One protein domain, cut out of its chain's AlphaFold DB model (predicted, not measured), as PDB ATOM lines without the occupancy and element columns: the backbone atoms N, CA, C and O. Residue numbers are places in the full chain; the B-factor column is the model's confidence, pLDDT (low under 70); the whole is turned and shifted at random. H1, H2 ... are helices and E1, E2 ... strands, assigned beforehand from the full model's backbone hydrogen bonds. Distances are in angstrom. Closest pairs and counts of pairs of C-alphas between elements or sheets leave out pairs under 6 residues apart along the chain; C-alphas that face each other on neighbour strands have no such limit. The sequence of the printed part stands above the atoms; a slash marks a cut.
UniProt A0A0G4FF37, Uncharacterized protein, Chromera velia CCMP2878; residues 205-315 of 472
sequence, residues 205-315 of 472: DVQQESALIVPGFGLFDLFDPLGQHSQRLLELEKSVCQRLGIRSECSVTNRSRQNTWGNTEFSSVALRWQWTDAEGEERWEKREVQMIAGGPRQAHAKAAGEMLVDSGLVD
ATOM      1  N   ASP A 205      84.925 250.300 126.724       27.80
ATOM      2  CA  ASP A 205      85.435 251.643 127.078       27.80
ATOM      3  C   ASP A 205      86.546 251.603 128.147       27.80
ATOM      4  O   ASP A 205      87.303 252.557 128.331       27.80
ATOM      5  N   VAL A 206      86.682 250.483 128.865       36.50
ATOM      6  CA  VAL A 206      87.781 250.252 129.821       36.50
ATOM      7  C   VAL A 206      88.998 249.642 129.118       36.50
ATOM      8  O   VAL A 206      90.132 249.928 129.484       36.50
ATOM      9  N   GLN A 207      88.780 248.840 128.073       38.66
ATOM     10  CA  GLN A 207      89.836 248.105 127.369       38.66
ATOM     11  C   GLN A 207      90.601 248.980 126.357       38.66
ATOM     12  O   GLN A 207      91.790 248.749 126.138       38.66
ATOM     13  N   GLN A 208      89.957 249.994 125.760       36.94
ATOM     14  CA  GLN A 208      90.550 250.783 124.668       36.94
ATOM     15  C   GLN A 208      91.624 251.785 125.136       36.94
ATOM     16  O   GLN A 208      92.592 252.025 124.419       36.94
ATOM     17  N   GLU A 209      91.515 252.311 126.361       32.19
ATOM     18  CA  GLU A 209      92.548 253.163 126.981       32.19
ATOM     19  C   GLU A 209      93.503 252.378 127.894       32.19
ATOM     20  O   GLU A 209      94.496 252.914 128.386       32.19
ATOM     21  N   SER A 210      93.198 251.114 128.189       34.50
ATOM     22  CA  SER A 210      93.876 250.352 129.236       34.50
ATOM     23  C   SER A 210      93.835 248.853 128.955       34.50
ATOM     24  O   SER A 210      93.366 248.062 129.771       34.50
ATOM     25  N   ALA A 211      94.441 248.423 127.848       35.53
ATOM     26  CA  ALA A 211      95.117 247.130 127.839       35.53
ATOM     27  C   ALA A 211      96.280 247.223 128.843       35.53
ATOM     28  O   ALA A 211      97.443 247.405 128.477       35.53
ATOM     29  N   LEU A 212      95.943 247.206 130.135       46.25
ATOM     30  CA  LEU A 212      96.872 247.346 131.242       46.25
ATOM     31  C   LEU A 212      97.555 246.005 131.438       46.25
ATOM     32  O   LEU A 212      97.346 245.277 132.395       46.25
ATOM     33  N   ILE A 213      98.383 245.676 130.456       49.09
ATOM     34  CA  ILE A 213      99.353 244.614 130.556       49.09
ATOM     35  C   ILE A 213     100.336 245.050 131.626       49.09
ATOM     36  O   ILE A 213     101.235 245.858 131.391       49.09
ATOM     37  N   VAL A 214     100.133 244.530 132.828       50.09
ATOM     38  CA  VAL A 214     101.124 244.646 133.885       50.09
ATOM     39  C   VAL A 214     102.223 243.638 133.550       50.09
ATOM     40  O   VAL A 214     101.934 242.439 133.447       50.09
ATOM     41  N   PRO A 215     103.474 244.075 133.323       46.94
ATOM     42  CA  PRO A 215     104.560 243.151 133.050       46.94
ATOM     43  C   PRO A 215     104.787 242.258 134.273       46.94
ATOM     44  O   PRO A 215     105.133 242.764 135.332       46.94
ATOM     45  N   GLY A 216     104.581 240.947 134.107       45.97
ATOM     46  CA  GLY A 216     104.941 239.865 135.037       45.97
ATOM     47  C   GLY A 216     104.984 240.198 136.538       45.97
ATOM     48  O   GLY A 216     106.034 240.549 137.062       45.97
ATOM     49  N   PHE A 217     103.888 239.941 137.254       48.62
ATOM     50  CA  PHE A 217     103.783 240.087 138.717       48.62
ATOM     51  C   PHE A 217     104.763 239.223 139.541       48.62
ATOM     52  O   PHE A 217     105.053 239.536 140.689       48.62
ATOM     53  N   GLY A 218     105.320 238.147 138.972       43.06
ATOM     54  CA  GLY A 218     106.012 237.102 139.740       43.06
ATOM     55  C   GLY A 218     107.367 237.463 140.368       43.06
ATOM     56  O   GLY A 218     107.904 236.642 141.104       43.06
ATOM     57  N   LEU A 219     107.940 238.641 140.088       39.69
ATOM     58  CA  LEU A 219     109.268 239.034 140.601       39.69
ATOM     59  C   LEU A 219     109.360 240.480 141.117       39.69
ATOM     60  O   LEU A 219     110.357 240.831 141.742       39.69
ATOM     61  N   PHE A 220     108.329 241.304 140.904       45.56
ATOM     62  CA  PHE A 220     108.288 242.691 141.390       45.56
ATOM     63  C   PHE A 220     107.758 242.817 142.829       45.56
ATOM     64  O   PHE A 220     107.988 243.838 143.472       45.56
ATOM     65  N   ASP A 221     107.129 241.765 143.362       46.62
ATOM     66  CA  ASP A 221     106.533 241.730 144.707       46.62
ATOM     67  C   ASP A 221     107.539 241.897 145.862       46.62
ATOM     68  O   ASP A 221     107.140 242.226 146.975       46.62
ATOM     69  N   LEU A 222     108.837 241.673 145.630       43.44
ATOM     70  CA  LEU A 222     109.858 241.765 146.683       43.44
ATOM     71  C   LEU A 222     110.570 243.121 146.736       43.44
ATOM     72  O   LEU A 222     111.181 243.436 147.753       43.44
ATOM     73  N   PHE A 223     110.480 243.938 145.682       46.50
ATOM     74  CA  PHE A 223     111.202 245.206 145.596       46.50
ATOM     75  C   PHE A 223     110.411 246.242 144.779       46.50
ATOM     76  O   PHE A 223     110.777 246.577 143.655       46.50
ATOM     77  N   ASP A 224     109.361 246.813 145.377       60.31
ATOM     78  CA  ASP A 224     108.820 248.132 144.996       60.31
ATOM     79  C   ASP A 224     109.342 249.187 145.994       60.31
ATOM     80  O   ASP A 224     108.587 249.651 146.857       60.31
ATOM     81  N   PRO A 225     110.645 249.546 145.950       54.09
ATOM     82  CA  PRO A 225     111.274 250.394 146.967       54.09
ATOM     83  C   PRO A 225     110.668 251.802 147.036       54.09
ATOM     84  O   PRO A 225     110.844 252.494 148.035       54.09
ATOM     85  N   LEU A 226     109.946 252.227 145.993       57.97
ATOM     86  CA  LEU A 226     109.320 253.548 145.901       57.97
ATOM     87  C   LEU A 226     107.787 253.507 146.016       57.97
ATOM     88  O   LEU A 226     107.147 254.559 145.983       57.97
ATOM     89  N   GLY A 227     107.173 252.323 146.129       74.00
ATOM     90  CA  GLY A 227     105.716 252.171 146.191       74.00
ATOM     91  C   GLY A 227     104.970 252.655 144.936       74.00
ATOM     92  O   GLY A 227     103.756 252.873 144.996       74.00
ATOM     93  N   GLN A 228     105.674 252.885 143.821       80.50
ATOM     94  CA  GLN A 228     105.096 253.475 142.608       80.50
ATOM     95  C   GLN A 228     104.225 252.465 141.864       80.50
ATOM     96  O   GLN A 228     103.160 252.823 141.357       80.50
ATOM     97  N   HIS A 229     104.641 251.198 141.827       79.44
ATOM     98  CA  HIS A 229     103.862 250.136 141.193       79.44
ATOM     99  C   HIS A 229     102.603 249.837 141.998       79.44
ATOM    100  O   HIS A 229     101.508 249.767 141.438       79.44
ATOM    101  N   SER A 230     102.753 249.775 143.319       87.19
ATOM    102  CA  SER A 230     101.641 249.603 144.249       87.19
ATOM    103  C   SER A 230     100.609 250.721 144.099       87.19
ATOM    104  O   SER A 230      99.411 250.456 144.085       87.19
ATOM    105  N   GLN A 231     101.053 251.971 143.925       88.50
ATOM    106  CA  GLN A 231     100.146 253.095 143.696       88.50
ATOM    107  C   GLN A 231      99.373 252.970 142.387       88.50
ATOM    108  O   GLN A 231      98.152 253.087 142.400       88.50
ATOM    109  N   ARG A 232     100.067 252.711 141.274       85.00
ATOM    110  CA  ARG A 232      99.430 252.598 139.954       85.00
ATOM    111  C   ARG A 232      98.398 251.478 139.913       85.00
ATOM    112  O   ARG A 232      97.356 251.631 139.289       85.00
ATOM    113  N   LEU A 233      98.673 250.367 140.590       85.88
ATOM    114  CA  LEU A 233      97.753 249.237 140.647       85.88
ATOM    115  C   LEU A 233      96.498 249.548 141.472       85.88
ATOM    116  O   LEU A 233      95.400 249.170 141.080       85.88
ATOM    117  N   LEU A 234      96.644 250.288 142.574       91.44
ATOM    118  CA  LEU A 234      95.506 250.769 143.363       91.44
ATOM    119  C   LEU A 234      94.701 251.849 142.627       91.44
ATOM    120  O   LEU A 234      93.483 251.897 142.746       91.44
ATOM    121  N   GLU A 235      95.358 252.724 141.865       91.31
ATOM    122  CA  GLU A 235      94.681 253.691 140.992       91.31
ATOM    123  C   GLU A 235      93.906 252.989 139.874       91.31
ATOM    124  O   GLU A 235      92.764 253.357 139.596       91.31
ATOM    125  N   LEU A 236      94.494 251.946 139.283       87.31
ATOM    126  CA  LEU A 236      93.827 251.101 138.302       87.31
ATOM    127  C   LEU A 236      92.596 250.418 138.899       87.31
ATOM    128  O   LEU A 236      91.520 250.501 138.313       87.31
ATOM    129  N   GLU A 237      92.738 249.773 140.057       92.19
ATOM    130  CA  GLU A 237      91.626 249.104 140.733       92.19
ATOM    131  C   GLU A 237      90.476 250.070 141.012       92.19
ATOM    132  O   GLU A 237      89.337 249.779 140.642       92.19
ATOM    133  N   LYS A 238      90.775 251.258 141.550       92.44
ATOM    134  CA  LYS A 238      89.771 252.299 141.792       92.44
ATOM    135  C   LYS A 238      89.082 252.743 140.509       92.44
ATOM    136  O   LYS A 238      87.859 252.845 140.488       92.44
ATOM    137  N   SER A 239      89.852 253.001 139.452       90.38
ATOM    138  CA  SER A 239      89.324 253.425 138.151       90.38
ATOM    139  C   SER A 239      88.396 252.363 137.555       90.38
ATOM    140  O   SER A 239      87.277 252.673 137.148       90.38
ATOM    141  N   VAL A 240      88.816 251.096 137.568       87.44
ATOM    142  CA  VAL A 240      88.024 249.967 137.058       87.44
ATOM    143  C   VAL A 240      86.758 249.777 137.886       87.44
ATOM    144  O   VAL A 240      85.671 249.692 137.316       87.44
ATOM    145  N   CYS A 241      86.869 249.781 139.215       90.75
ATOM    146  CA  CYS A 241      85.716 249.630 140.094       90.75
ATOM    147  C   CYS A 241      84.710 250.769 139.904       90.75
ATOM    148  O   CYS A 241      83.517 250.516 139.752       90.75
ATOM    149  N   GLN A 242      85.185 252.014 139.816       91.06
ATOM    150  CA  GLN A 242      84.340 253.178 139.560       91.06
ATOM    151  C   GLN A 242      83.618 253.073 138.212       91.06
ATOM    152  O   GLN A 242      82.410 253.296 138.151       91.06
ATOM    153  N   ARG A 243      84.335 252.715 137.137       85.81
ATOM    154  CA  ARG A 243      83.758 252.584 135.788       85.81
ATOM    155  C   ARG A 243      82.723 251.459 135.707       85.81
ATOM    156  O   ARG A 243      81.750 251.587 134.973       85.81
ATOM    157  N   LEU A 244      82.919 250.377 136.457       84.69
ATOM    158  CA  LEU A 244      82.042 249.204 136.442       84.69
ATOM    159  C   LEU A 244      80.956 249.228 137.528       84.69
ATOM    160  O   LEU A 244      80.200 248.266 137.649       84.69
ATOM    161  N   GLY A 245      80.874 250.293 138.333       87.94
ATOM    162  CA  GLY A 245      79.931 250.366 139.453       87.94
ATOM    163  C   GLY A 245      80.191 249.318 140.543       87.94
ATOM    164  O   GLY A 245      79.275 248.955 141.278       87.94
ATOM    165  N   ILE A 246      81.426 248.822 140.647       92.19
ATOM    166  CA  ILE A 246      81.849 247.874 141.677       92.19
ATOM    167  C   ILE A 246      82.191 248.674 142.935       92.19
ATOM    168  O   ILE A 246      83.025 249.583 142.907       92.19
ATOM    169  N   ARG A 247      81.571 248.340 144.067       93.25
ATOM    170  CA  ARG A 247      81.976 248.877 145.370       93.25
ATOM    171  C   ARG A 247      83.138 248.051 145.893       93.25
ATOM    172  O   ARG A 247      83.012 246.840 146.064       93.25
ATOM    173  N   SER A 248      84.254 248.719 146.149       93.69
ATOM    174  CA  SER A 248      85.454 248.111 146.708       93.69
ATOM    175  C   SER A 248      85.615 248.504 148.170       93.69
ATOM    176  O   SER A 248      85.596 249.684 148.522       93.69
ATOM    177  N   GLU A 249      85.759 247.504 149.032       94.38
ATOM    178  CA  GLU A 249      85.980 247.662 150.459       94.38
ATOM    179  C   GLU A 249      87.261 246.944 150.864       94.38
ATOM    180  O   GLU A 249      87.418 245.739 150.664       94.38
ATOM    181  N   CYS A 250      88.179 247.682 151.479       92.31
ATOM    182  CA  CYS A 250      89.457 247.157 151.930       92.31
ATOM    183  C   CYS A 250      89.522 247.202 153.455       92.31
ATOM    184  O   CYS A 250      89.331 248.251 154.071       92.31
ATOM    185  N   SER A 251      89.805 246.055 154.067       92.25
ATOM    186  CA  SER A 251      90.022 245.930 155.505       92.25
ATOM    187  C   SER A 251      91.459 245.504 155.774       92.25
ATOM    188  O   SER A 251      91.944 244.504 155.244       92.25
ATOM    189  N   VAL A 252      92.154 246.290 156.593       90.38
ATOM    190  CA  VAL A 252      93.554 246.065 156.949       90.38
ATOM    191  C   VAL A 252      93.613 245.525 158.370       90.38
ATOM    192  O   VAL A 252      93.075 246.123 159.300       90.38
ATOM    193  N   THR A 253      94.295 244.400 158.549       86.94
ATOM    194  CA  THR A 253      94.579 243.814 159.856       86.94
ATOM    195  C   THR A 253      96.085 243.662 160.026       86.94
ATOM    196  O   THR A 253      96.733 242.837 159.383       86.94
ATOM    197  N   ASN A 254      96.652 244.475 160.913       82.44
ATOM    198  CA  ASN A 254      98.061 244.381 161.272       82.44
ATOM    199  C   ASN A 254      98.206 243.370 162.406       82.44
ATOM    200  O   ASN A 254      97.564 243.494 163.450       82.44
ATOM    201  N   ARG A 255      99.037 242.348 162.199       78.44
ATOM    202  CA  ARG A 255      99.382 241.375 163.236       78.44
ATOM    203  C   ARG A 255     100.891 241.375 163.409       78.44
ATOM    204  O   ARG A 255     101.621 240.971 162.509       78.44
ATOM    205  N   SER A 256     101.350 241.792 164.582       74.88
ATOM    206  CA  SER A 256     102.732 241.562 164.990       74.88
ATOM    207  C   SER A 256     102.826 240.165 165.595       74.88
ATOM    208  O   SER A 256     102.058 239.820 166.497       74.88
ATOM    209  N   ARG A 257     103.716 239.328 165.059       72.94
ATOM    210  CA  ARG A 257     104.090 238.059 165.689       72.94
ATOM    211  C   ARG A 257     105.549 238.152 166.096       72.94
ATOM    212  O   ARG A 257     106.435 238.264 165.251       72.94
ATOM    213  N   GLN A 258     105.776 238.051 167.397       68.94
ATOM    214  CA  GLN A 258     107.102 237.860 167.953       68.94
ATOM    215  C   GLN A 258     107.534 236.424 167.637       68.94
ATOM    216  O   GLN A 258     106.905 235.469 168.096       68.94
ATOM    217  N   ASN A 259     108.538 236.264 166.778       74.69
ATOM    218  CA  ASN A 259     109.166 234.974 166.516       74.69
ATOM    219  C   ASN A 259     110.548 234.925 167.184       74.69
ATOM    220  O   ASN A 259     111.043 235.919 167.714       74.69
ATOM    221  N   THR A 260     111.173 233.751 167.176       72.00
ATOM    222  CA  THR A 260     112.490 233.503 167.785       72.00
ATOM    223  C   THR A 260     113.625 234.341 167.185       72.00
ATOM    224  O   THR A 260     114.691 234.411 167.786       72.00
ATOM    225  N   TRP A 261     113.405 234.987 166.035       65.50
ATOM    226  CA  TRP A 261     114.377 235.833 165.337       65.50
ATOM    227  C   TRP A 261     114.042 237.337 165.393       65.50
ATOM    228  O   TRP A 261     114.783 238.137 164.828       65.50
ATOM    229  N   GLY A 262     112.958 237.737 166.070       73.88
ATOM    230  CA  GLY A 262     112.543 239.134 166.230       73.88
ATOM    231  C   GLY A 262     111.034 239.367 166.070       73.88
ATOM    232  O   GLY A 262     110.235 238.448 165.885       73.88
ATOM    233  N   ASN A 263     110.615 240.633 166.135       71.19
ATOM    234  CA  ASN A 263     109.242 241.012 165.796       71.19
ATOM    235  C   ASN A 263     109.098 241.045 164.275       71.19
ATOM    236  O   ASN A 263     109.651 241.923 163.619       71.19
ATOM    237  N   THR A 264     108.358 240.091 163.708       73.25
ATOM    238  CA  THR A 264     107.960 240.161 162.299       73.25
ATOM    239  C   THR A 264     106.553 240.735 162.230       73.25
ATOM    240  O   THR A 264     105.592 240.146 162.740       73.25
ATOM    241  N   GLU A 265     106.429 241.907 161.617       76.38
ATOM    242  CA  GLU A 265     105.140 242.531 161.356       76.38
ATOM    243  C   GLU A 265     104.543 241.960 160.070       76.38
ATOM    244  O   GLU A 265     105.145 242.011 158.996       76.38
ATOM    245  N   PHE A 266     103.338 241.405 160.184       79.56
ATOM    246  CA  PHE A 266     102.559 240.935 159.049       79.56
ATOM    247  C   PHE A 266     101.406 241.906 158.820       79.56
ATOM    248  O   PHE A 266     100.612 242.179 159.725       79.56
ATOM    249  N   SER A 267     101.293 242.398 157.591       81.81
ATOM    250  CA  SER A 267     100.098 243.105 157.136       81.81
ATOM    251  C   SER A 267      99.203 242.093 156.425       81.81
ATOM    252  O   SER A 267      99.614 241.496 155.430       81.81
ATOM    253  N   SER A 268      97.999 241.863 156.949       85.50
ATOM    254  CA  SER A 268      96.963 241.092 156.259       85.50
ATOM    255  C   SER A 268      95.889 242.042 155.755       85.50
ATOM    256  O   SER A 268      95.341 242.829 156.529       85.50
ATOM    257  N   VAL A 269      95.603 241.986 154.459       89.94
ATOM    258  CA  VAL A 269      94.578 242.805 153.817       89.94
ATOM    259  C   VAL A 269      93.509 241.900 153.233       89.94
ATOM    260  O   VAL A 269      93.803 240.996 152.455       89.94
ATOM    261  N   ALA A 270      92.258 242.172 153.592       90.62
ATOM    262  CA  ALA A 270      91.091 241.572 152.969       90.62
ATOM    263  C   ALA A 270      90.372 242.623 152.116       90.62
ATOM    264  O   ALA A 270      89.810 243.584 152.648       90.62
ATOM    265  N   LEU A 271      90.400 242.411 150.801       92.94
ATOM    266  CA  LEU A 271      89.710 243.194 149.785       92.94
ATOM    267  C   LEU A 271      88.387 242.509 149.426       92.94
ATOM    268  O   LEU A 271      88.338 241.292 149.240       92.94
ATOM    269  N   ARG A 272      87.306 243.278 149.357       93.62
ATOM    270  CA  ARG A 272      85.970 242.805 148.999       93.62
ATOM    271  C   ARG A 272      85.394 243.677 147.895       93.62
ATOM    272  O   ARG A 272      85.335 244.891 148.044       93.62
ATOM    273  N   TRP A 273      84.931 243.048 146.827       95.00
ATOM    274  CA  TRP A 273      84.185 243.691 145.754       95.00
ATOM    275  C   TRP A 273      82.714 243.316 145.842       95.00
ATOM    276  O   TRP A 273      82.378 242.161 146.097       95.00
ATOM    277  N   GLN A 274      81.851 244.298 145.616       92.19
ATOM    278  CA  GLN A 274      80.409 244.142 145.510       92.19
ATOM    279  C   GLN A 274      79.941 244.737 144.187       92.19
ATOM    280  O   GLN A 274      80.316 245.858 143.852       92.19
ATOM    281  N   TRP A 275      79.091 244.028 143.457       91.25
ATOM    282  CA  TRP A 275      78.491 244.529 142.222       91.25
ATOM    283  C   TRP A 275      77.069 244.005 142.060       91.25
ATOM    284  O   TRP A 275      76.686 243.025 142.696       91.25
ATOM    285  N   THR A 276      76.291 244.647 141.199       87.69
ATOM    286  CA  THR A 276      74.962 244.171 140.806       87.69
ATOM    287  C   THR A 276      75.089 243.394 139.498       87.69
ATOM    288  O   THR A 276      75.720 243.879 138.557       87.69
ATOM    289  N   ASP A 277      74.562 242.170 139.444       84.69
ATOM    290  CA  ASP A 277      74.540 241.378 138.212       84.69
ATOM    291  C   ASP A 277      73.459 241.863 137.228       84.69
ATOM    292  O   ASP A 277      72.732 242.828 137.480       84.69
ATOM    293  N   ALA A 278      73.394 241.236 136.050       79.88
ATOM    294  CA  ALA A 278      72.443 241.619 135.008       79.88
ATOM    295  C   ALA A 278      70.985 241.363 135.425       79.88
ATOM    296  O   ALA A 278      70.072 241.988 134.884       79.88
ATOM    297  N   GLU A 279      70.773 240.456 136.378       86.38
ATOM    298  CA  GLU A 279      69.482 240.150 136.978       86.38
ATOM    299  C   GLU A 279      69.077 241.152 138.075       86.38
ATOM    300  O   GLU A 279      67.937 241.115 138.536       86.38
ATOM    301  N   GLY A 280      69.965 242.080 138.452       85.94
ATOM    302  CA  GLY A 280      69.715 243.063 139.504       85.94
ATOM    303  C   GLY A 280      70.083 242.580 140.910       85.94
ATOM    304  O   GLY A 280      69.825 243.293 141.879       85.94
ATOM    305  N   GLU A 281      70.698 241.404 141.042       86.81
ATOM    306  CA  GLU A 281      71.076 240.815 142.325       86.81
ATOM    307  C   GLU A 281      72.468 241.284 142.762       86.81
ATOM    308  O   GLU A 281      73.414 241.370 141.974       86.81
ATOM    309  N   GLU A 282      72.624 241.563 144.057       89.69
ATOM    310  CA  GLU A 282      73.921 241.935 144.617       89.69
ATOM    311  C   GLU A 282      74.830 240.706 144.781       89.69
ATOM    312  O   GLU A 282      74.520 239.735 145.478       89.69
ATOM    313  N   ARG A 283      76.009 240.771 144.168       87.88
ATOM    314  CA  ARG A 283      77.072 239.768 144.230       87.88
ATOM    315  C   ARG A 283      78.285 240.324 144.950       87.88
ATOM    316  O   ARG A 283      78.520 241.529 144.968       87.88
ATOM    317  N   TRP A 284      79.058 239.412 145.532       88.44
ATOM    318  CA  TRP A 284      80.224 239.746 146.335       88.44
ATOM    319  C   TRP A 284      81.370 238.783 146.047       88.44
ATOM    320  O   TRP A 284      81.158 237.572 145.958       88.44
ATOM    321  N   GLU A 285      82.586 239.309 146.003       86.62
ATOM    322  CA  GLU A 285      83.823 238.537 145.940       86.62
ATOM    323  C   GLU A 285      84.802 239.067 146.977       86.62
ATOM    324  O   GLU A 285      84.924 240.273 147.171       86.62
ATOM    325  N   LYS A 286      85.474 238.166 147.692       86.06
ATOM    326  CA  LYS A 286      86.427 238.525 148.743       86.06
ATOM    327  C   LYS A 286      87.761 237.853 148.462       86.06
ATOM    328  O   LYS A 286      87.809 236.639 148.271       86.06
ATOM    329  N   ARG A 287      88.840 238.626 148.549       84.31
ATOM    330  CA  ARG A 287      90.218 238.146 148.516       84.31
ATOM    331  C   ARG A 287      90.957 238.578 149.770       84.31
ATOM    332  O   ARG A 287      90.825 239.709 150.220       84.31
ATOM    333  N   GLU A 288      91.735 237.670 150.342       83.31
ATOM    334  CA  GLU A 288      92.576 237.951 151.501       83.31
ATOM    335  C   GLU A 288      94.020 237.613 151.155       83.31
ATOM    336  O   GLU A 288      94.314 236.496 150.729       83.31
ATOM    337  N   VAL A 289      94.905 238.596 151.304       81.38
ATOM    338  CA  VAL A 289      96.335 238.467 151.035       81.38
ATOM    339  C   VAL A 289      97.095 238.854 152.292       81.38
ATOM    340  O   VAL A 289      96.914 239.935 152.853       81.38
ATOM    341  N   GLN A 290      97.980 237.958 152.719       81.19
ATOM    342  CA  GLN A 290      98.891 238.192 153.826       81.19
ATOM    343  C   GLN A 290     100.301 238.396 153.279       81.19
ATOM    344  O   GLN A 290     100.791 237.563 152.517       81.19
ATOM    345  N   MET A 291     100.963 239.481 153.687       76.38
ATOM    346  CA  MET A 291     102.352 239.737 153.309       76.38
ATOM    347  C   MET A 291     103.271 239.848 154.520       76.38
ATOM    348  O   MET A 291     102.917 240.405 155.565       76.38
ATOM    349  N   ILE A 292     104.459 239.278 154.340       67.00
ATOM    350  CA  ILE A 292     105.581 239.312 155.272       67.00
ATOM    351  C   ILE A 292     106.511 240.399 154.731       67.00
ATOM    352  O   ILE A 292     107.132 240.182 153.697       67.00
ATOM    353  N   ALA A 293     106.560 241.559 155.391       63.41
ATOM    354  CA  ALA A 293     107.148 242.802 154.866       63.41
ATOM    355  C   ALA A 293     106.379 243.434 153.675       63.41
ATOM    356  O   ALA A 293     105.618 242.771 152.975       63.41
ATOM    357  N   GLY A 294     106.516 244.757 153.507       68.69
ATOM    358  CA  GLY A 294     105.864 245.538 152.437       68.69
ATOM    359  C   GLY A 294     104.720 246.469 152.862       68.69
ATOM    360  O   GLY A 294     104.257 247.313 152.095       68.69
ATOM    361  N   GLY A 295     104.287 246.394 154.119       83.31
ATOM    362  CA  GLY A 295     103.246 247.267 154.662       83.31
ATOM    363  C   GLY A 295     101.851 247.051 154.042       83.31
ATOM    364  O   GLY A 295     101.669 246.319 153.064       83.31
ATOM    365  N   PRO A 296     100.819 247.701 154.602       87.06
ATOM    366  CA  PRO A 296      99.427 247.448 154.230       87.06
ATOM    367  C   PRO A 296      99.094 247.880 152.799       87.06
ATOM    368  O   PRO A 296      98.261 247.261 152.143       87.06
ATOM    369  N   ARG A 297      99.766 248.913 152.277       89.12
ATOM    370  CA  ARG A 297      99.544 249.405 150.911       89.12
ATOM    371  C   ARG A 297      99.964 248.390 149.855       89.12
ATOM    372  O   ARG A 297      99.221 248.193 148.902       89.12
ATOM    373  N   GLN A 298     101.121 247.748 150.017       87.56
ATOM    374  CA  GLN A 298     101.575 246.741 149.059       87.56
ATOM    375  C   GLN A 298     100.714 245.473 149.161       87.56
ATOM    376  O   GLN A 298     100.352 244.902 148.139       87.56
ATOM    377  N   ALA A 299     100.290 245.086 150.372       87.19
ATOM    378  CA  ALA A 299      99.377 243.953 150.563       87.19
ATOM    379  C   ALA A 299      98.019 244.209 149.892       87.19
ATOM    380  O   ALA A 299      97.471 243.326 149.234       87.19
ATOM    381  N   HIS A 300      97.512 245.440 149.995       90.62
ATOM    382  CA  HIS A 300      96.313 245.869 149.284       90.62
ATOM    383  C   HIS A 300      96.517 245.868 147.768       90.62
ATOM    384  O   HIS A 300      95.689 245.312 147.056       90.62
ATOM    385  N   ALA A 301      97.618 246.435 147.271       89.44
ATOM    386  CA  ALA A 301      97.912 246.454 145.843       89.44
ATOM    387  C   ALA A 301      97.987 245.033 145.272       89.44
ATOM    388  O   ALA A 301      97.392 244.756 144.236       89.44
ATOM    389  N   LYS A 302      98.632 244.107 145.986       87.25
ATOM    390  CA  LYS A 302      98.681 242.697 145.608       87.25
ATOM    391  C   LYS A 302      97.294 242.054 145.576       87.25
ATOM    392  O   LYS A 302      96.949 241.431 144.577       87.25
ATOM    393  N   ALA A 303      96.479 242.248 146.618       89.25
ATOM    394  CA  ALA A 303      95.099 241.755 146.638       89.25
ATOM    395  C   ALA A 303      94.267 242.312 145.470       89.25
ATOM    396  O   ALA A 303      93.562 241.558 144.806       89.25
ATOM    397  N   ALA A 304      94.396 243.611 145.186       90.12
ATOM    398  CA  ALA A 304      93.745 244.281 144.065       90.12
ATOM    399  C   ALA A 304      94.200 243.720 142.711       90.12
ATOM    400  O   ALA A 304      93.368 243.419 141.859       90.12
ATOM    401  N   GLY A 305      95.508 243.526 142.523       85.88
ATOM    402  CA  GLY A 305      96.070 242.920 141.319       85.88
ATOM    403  C   GLY A 305      95.558 241.506 141.083       85.88
ATOM    404  O   GLY A 305      95.105 241.202 139.984       85.88
ATOM    405  N   GLU A 306      95.561 240.661 142.117       84.88
ATOM    406  CA  GLU A 306      95.016 239.303 142.026       84.88
ATOM    407  C   GLU A 306      93.525 239.314 141.665       84.88
ATOM    408  O   GLU A 306      93.126 238.580 140.767       84.88
ATOM    409  N   MET A 307      92.709 240.179 142.282       86.75
ATOM    410  CA  MET A 307      91.282 240.288 141.942       86.75
ATOM    411  C   MET A 307      91.045 240.774 140.505       86.75
ATOM    412  O   MET A 307      90.186 240.242 139.799       86.75
ATOM    413  N   LEU A 308      91.822 241.749 140.028       85.25
ATOM    414  CA  LEU A 308      91.744 242.243 138.648       85.25
ATOM    415  C   LEU A 308      92.110 241.162 137.617       85.25
ATOM    416  O   LEU A 308      91.492 241.089 136.554       85.25
ATOM    417  N   VAL A 309      93.088 240.313 137.933       82.00
ATOM    418  CA  VAL A 309      93.520 239.217 137.056       82.00
ATOM    419  C   VAL A 309      92.542 238.042 137.105       82.00
ATOM    420  O   VAL A 309      92.129 237.550 136.056       82.00
ATOM    421  N   ASP A 310      92.109 237.627 138.298       79.00
ATOM    422  CA  ASP A 310      91.176 236.506 138.486       79.00
ATOM    423  C   ASP A 310      89.795 236.803 137.869       79.00
ATOM    424  O   ASP A 310      89.155 235.915 137.297       79.00
ATOM    425  N   SER A 311      89.356 238.067 137.912       77.69
ATOM    426  CA  SER A 311      88.136 238.519 137.226       77.69
ATOM    427  C   SER A 311      88.272 238.541 135.697       77.69
ATOM    428  O   SER A 311      87.263 238.546 134.988       77.69
ATOM    429  N   GLY A 312      89.498 238.511 135.164       74.50
ATOM    430  CA  GLY A 312      89.780 238.671 133.737       74.50
ATOM    431  C   GLY A 312      89.572 240.100 133.231       74.50
ATOM    432  O   GLY A 312      89.479 240.308 132.021       74.50
ATOM    433  N   LEU A 313      89.471 241.075 134.140       76.38
ATOM    434  CA  LEU A 313      89.435 242.501 133.810       76.38
ATOM    435  C   LEU A 313      90.806 243.002 133.352       76.38
ATOM    436  O   LEU A 313      90.888 243.911 132.527       76.38
ATOM    437  N   VAL A 314      91.871 242.384 133.866       79.50
ATOM    438  CA  VAL A 314      93.260 242.672 133.518       79.50
ATOM    439  C   VAL A 314      93.956 241.388 133.082       79.50
ATOM    440  O   VAL A 314      93.916 240.379 133.778       79.50
ATOM    441  N   ASP A 315      94.648 241.444 131.947       76.88
ATOM    442  CA  ASP A 315      95.505 240.359 131.476       76.88
ATOM    443  C   ASP A 315      96.964 240.637 131.869       76.88
ATOM    444  O   ASP A 315      97.533 241.680 131.537       76.88
TER     445      ASP A 315
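Overview. This is residues 205 to 315 of the 472 residues of an uncharacterized protein of Chromera velia CCMP2878 (UniProt A0A0G4FF37). A long, twisted ribbon of three strands, E1, E2 and E3, has both helices on one face and its other face bare. H2 packs on E2 and E3, H1 packs steeply tilted on H2, and the ribbon's tip, residues 258 to 263, sticks out. The 111 printed residues hold H1, E1, E2, E3 and H2 in that chain order; the sheet's order is E1 - E2 - E3, antiparallel, and the class is mixed. The whole is elongated, 53 by 30 by 17 A, and only just compact, close to loose, with a radius of gyration of the C-alphas of 15.4 A.

Arrangement. E1, residues 247 to 259, E2, residues 262 to 276, and E3, residues 282 to 292, form a meander, each strand the antiparallel neighbour of the one before. In the hairpin E1 and E2, N 253 and O 268 are 2.8 A apart, within hydrogen-bond range; in the hairpin E2 and E3, N 271 and O 287 are 2.8 A apart. H2, residues 295 to 310, is on the sheet at a height of 7.2 A; its closest C-alphas to E2 are Pro 296 and Ser 267, 5.3 A. H1, residues 228 to 244, is on the same face, in two layers with H2 and the sheet. H1 touches H2 with residues 230 to 237 alone, at a steep tilt of 48 degrees, the same way; the closest C-alphas, Ser 230 and Ala 301, are 5.1 A apart. In H1 and H2 every O i to N i+4 pair is within hydrogen-bond range.

Along the chain. E2 is 45.7 A long, E1 37.1 A, E3 33.5 A, H1 24.2 A and H2 22.9 A. C-alpha 228 begins H1 at (105.096, 253.475, 142.608); C-alpha 310 ends H2 at (91.176, 236.506, 138.486).

Size, cuts and confidence. The C-alphas farthest apart, Thr 260 and Glu 279, are 53.3 A apart. The printed part has no cut, and the four links between named elements are tight. Residues 205 to 227 hold no named element. pLDDT is under 70 in residues 205 to 226, 258, 261 and 292 to 294.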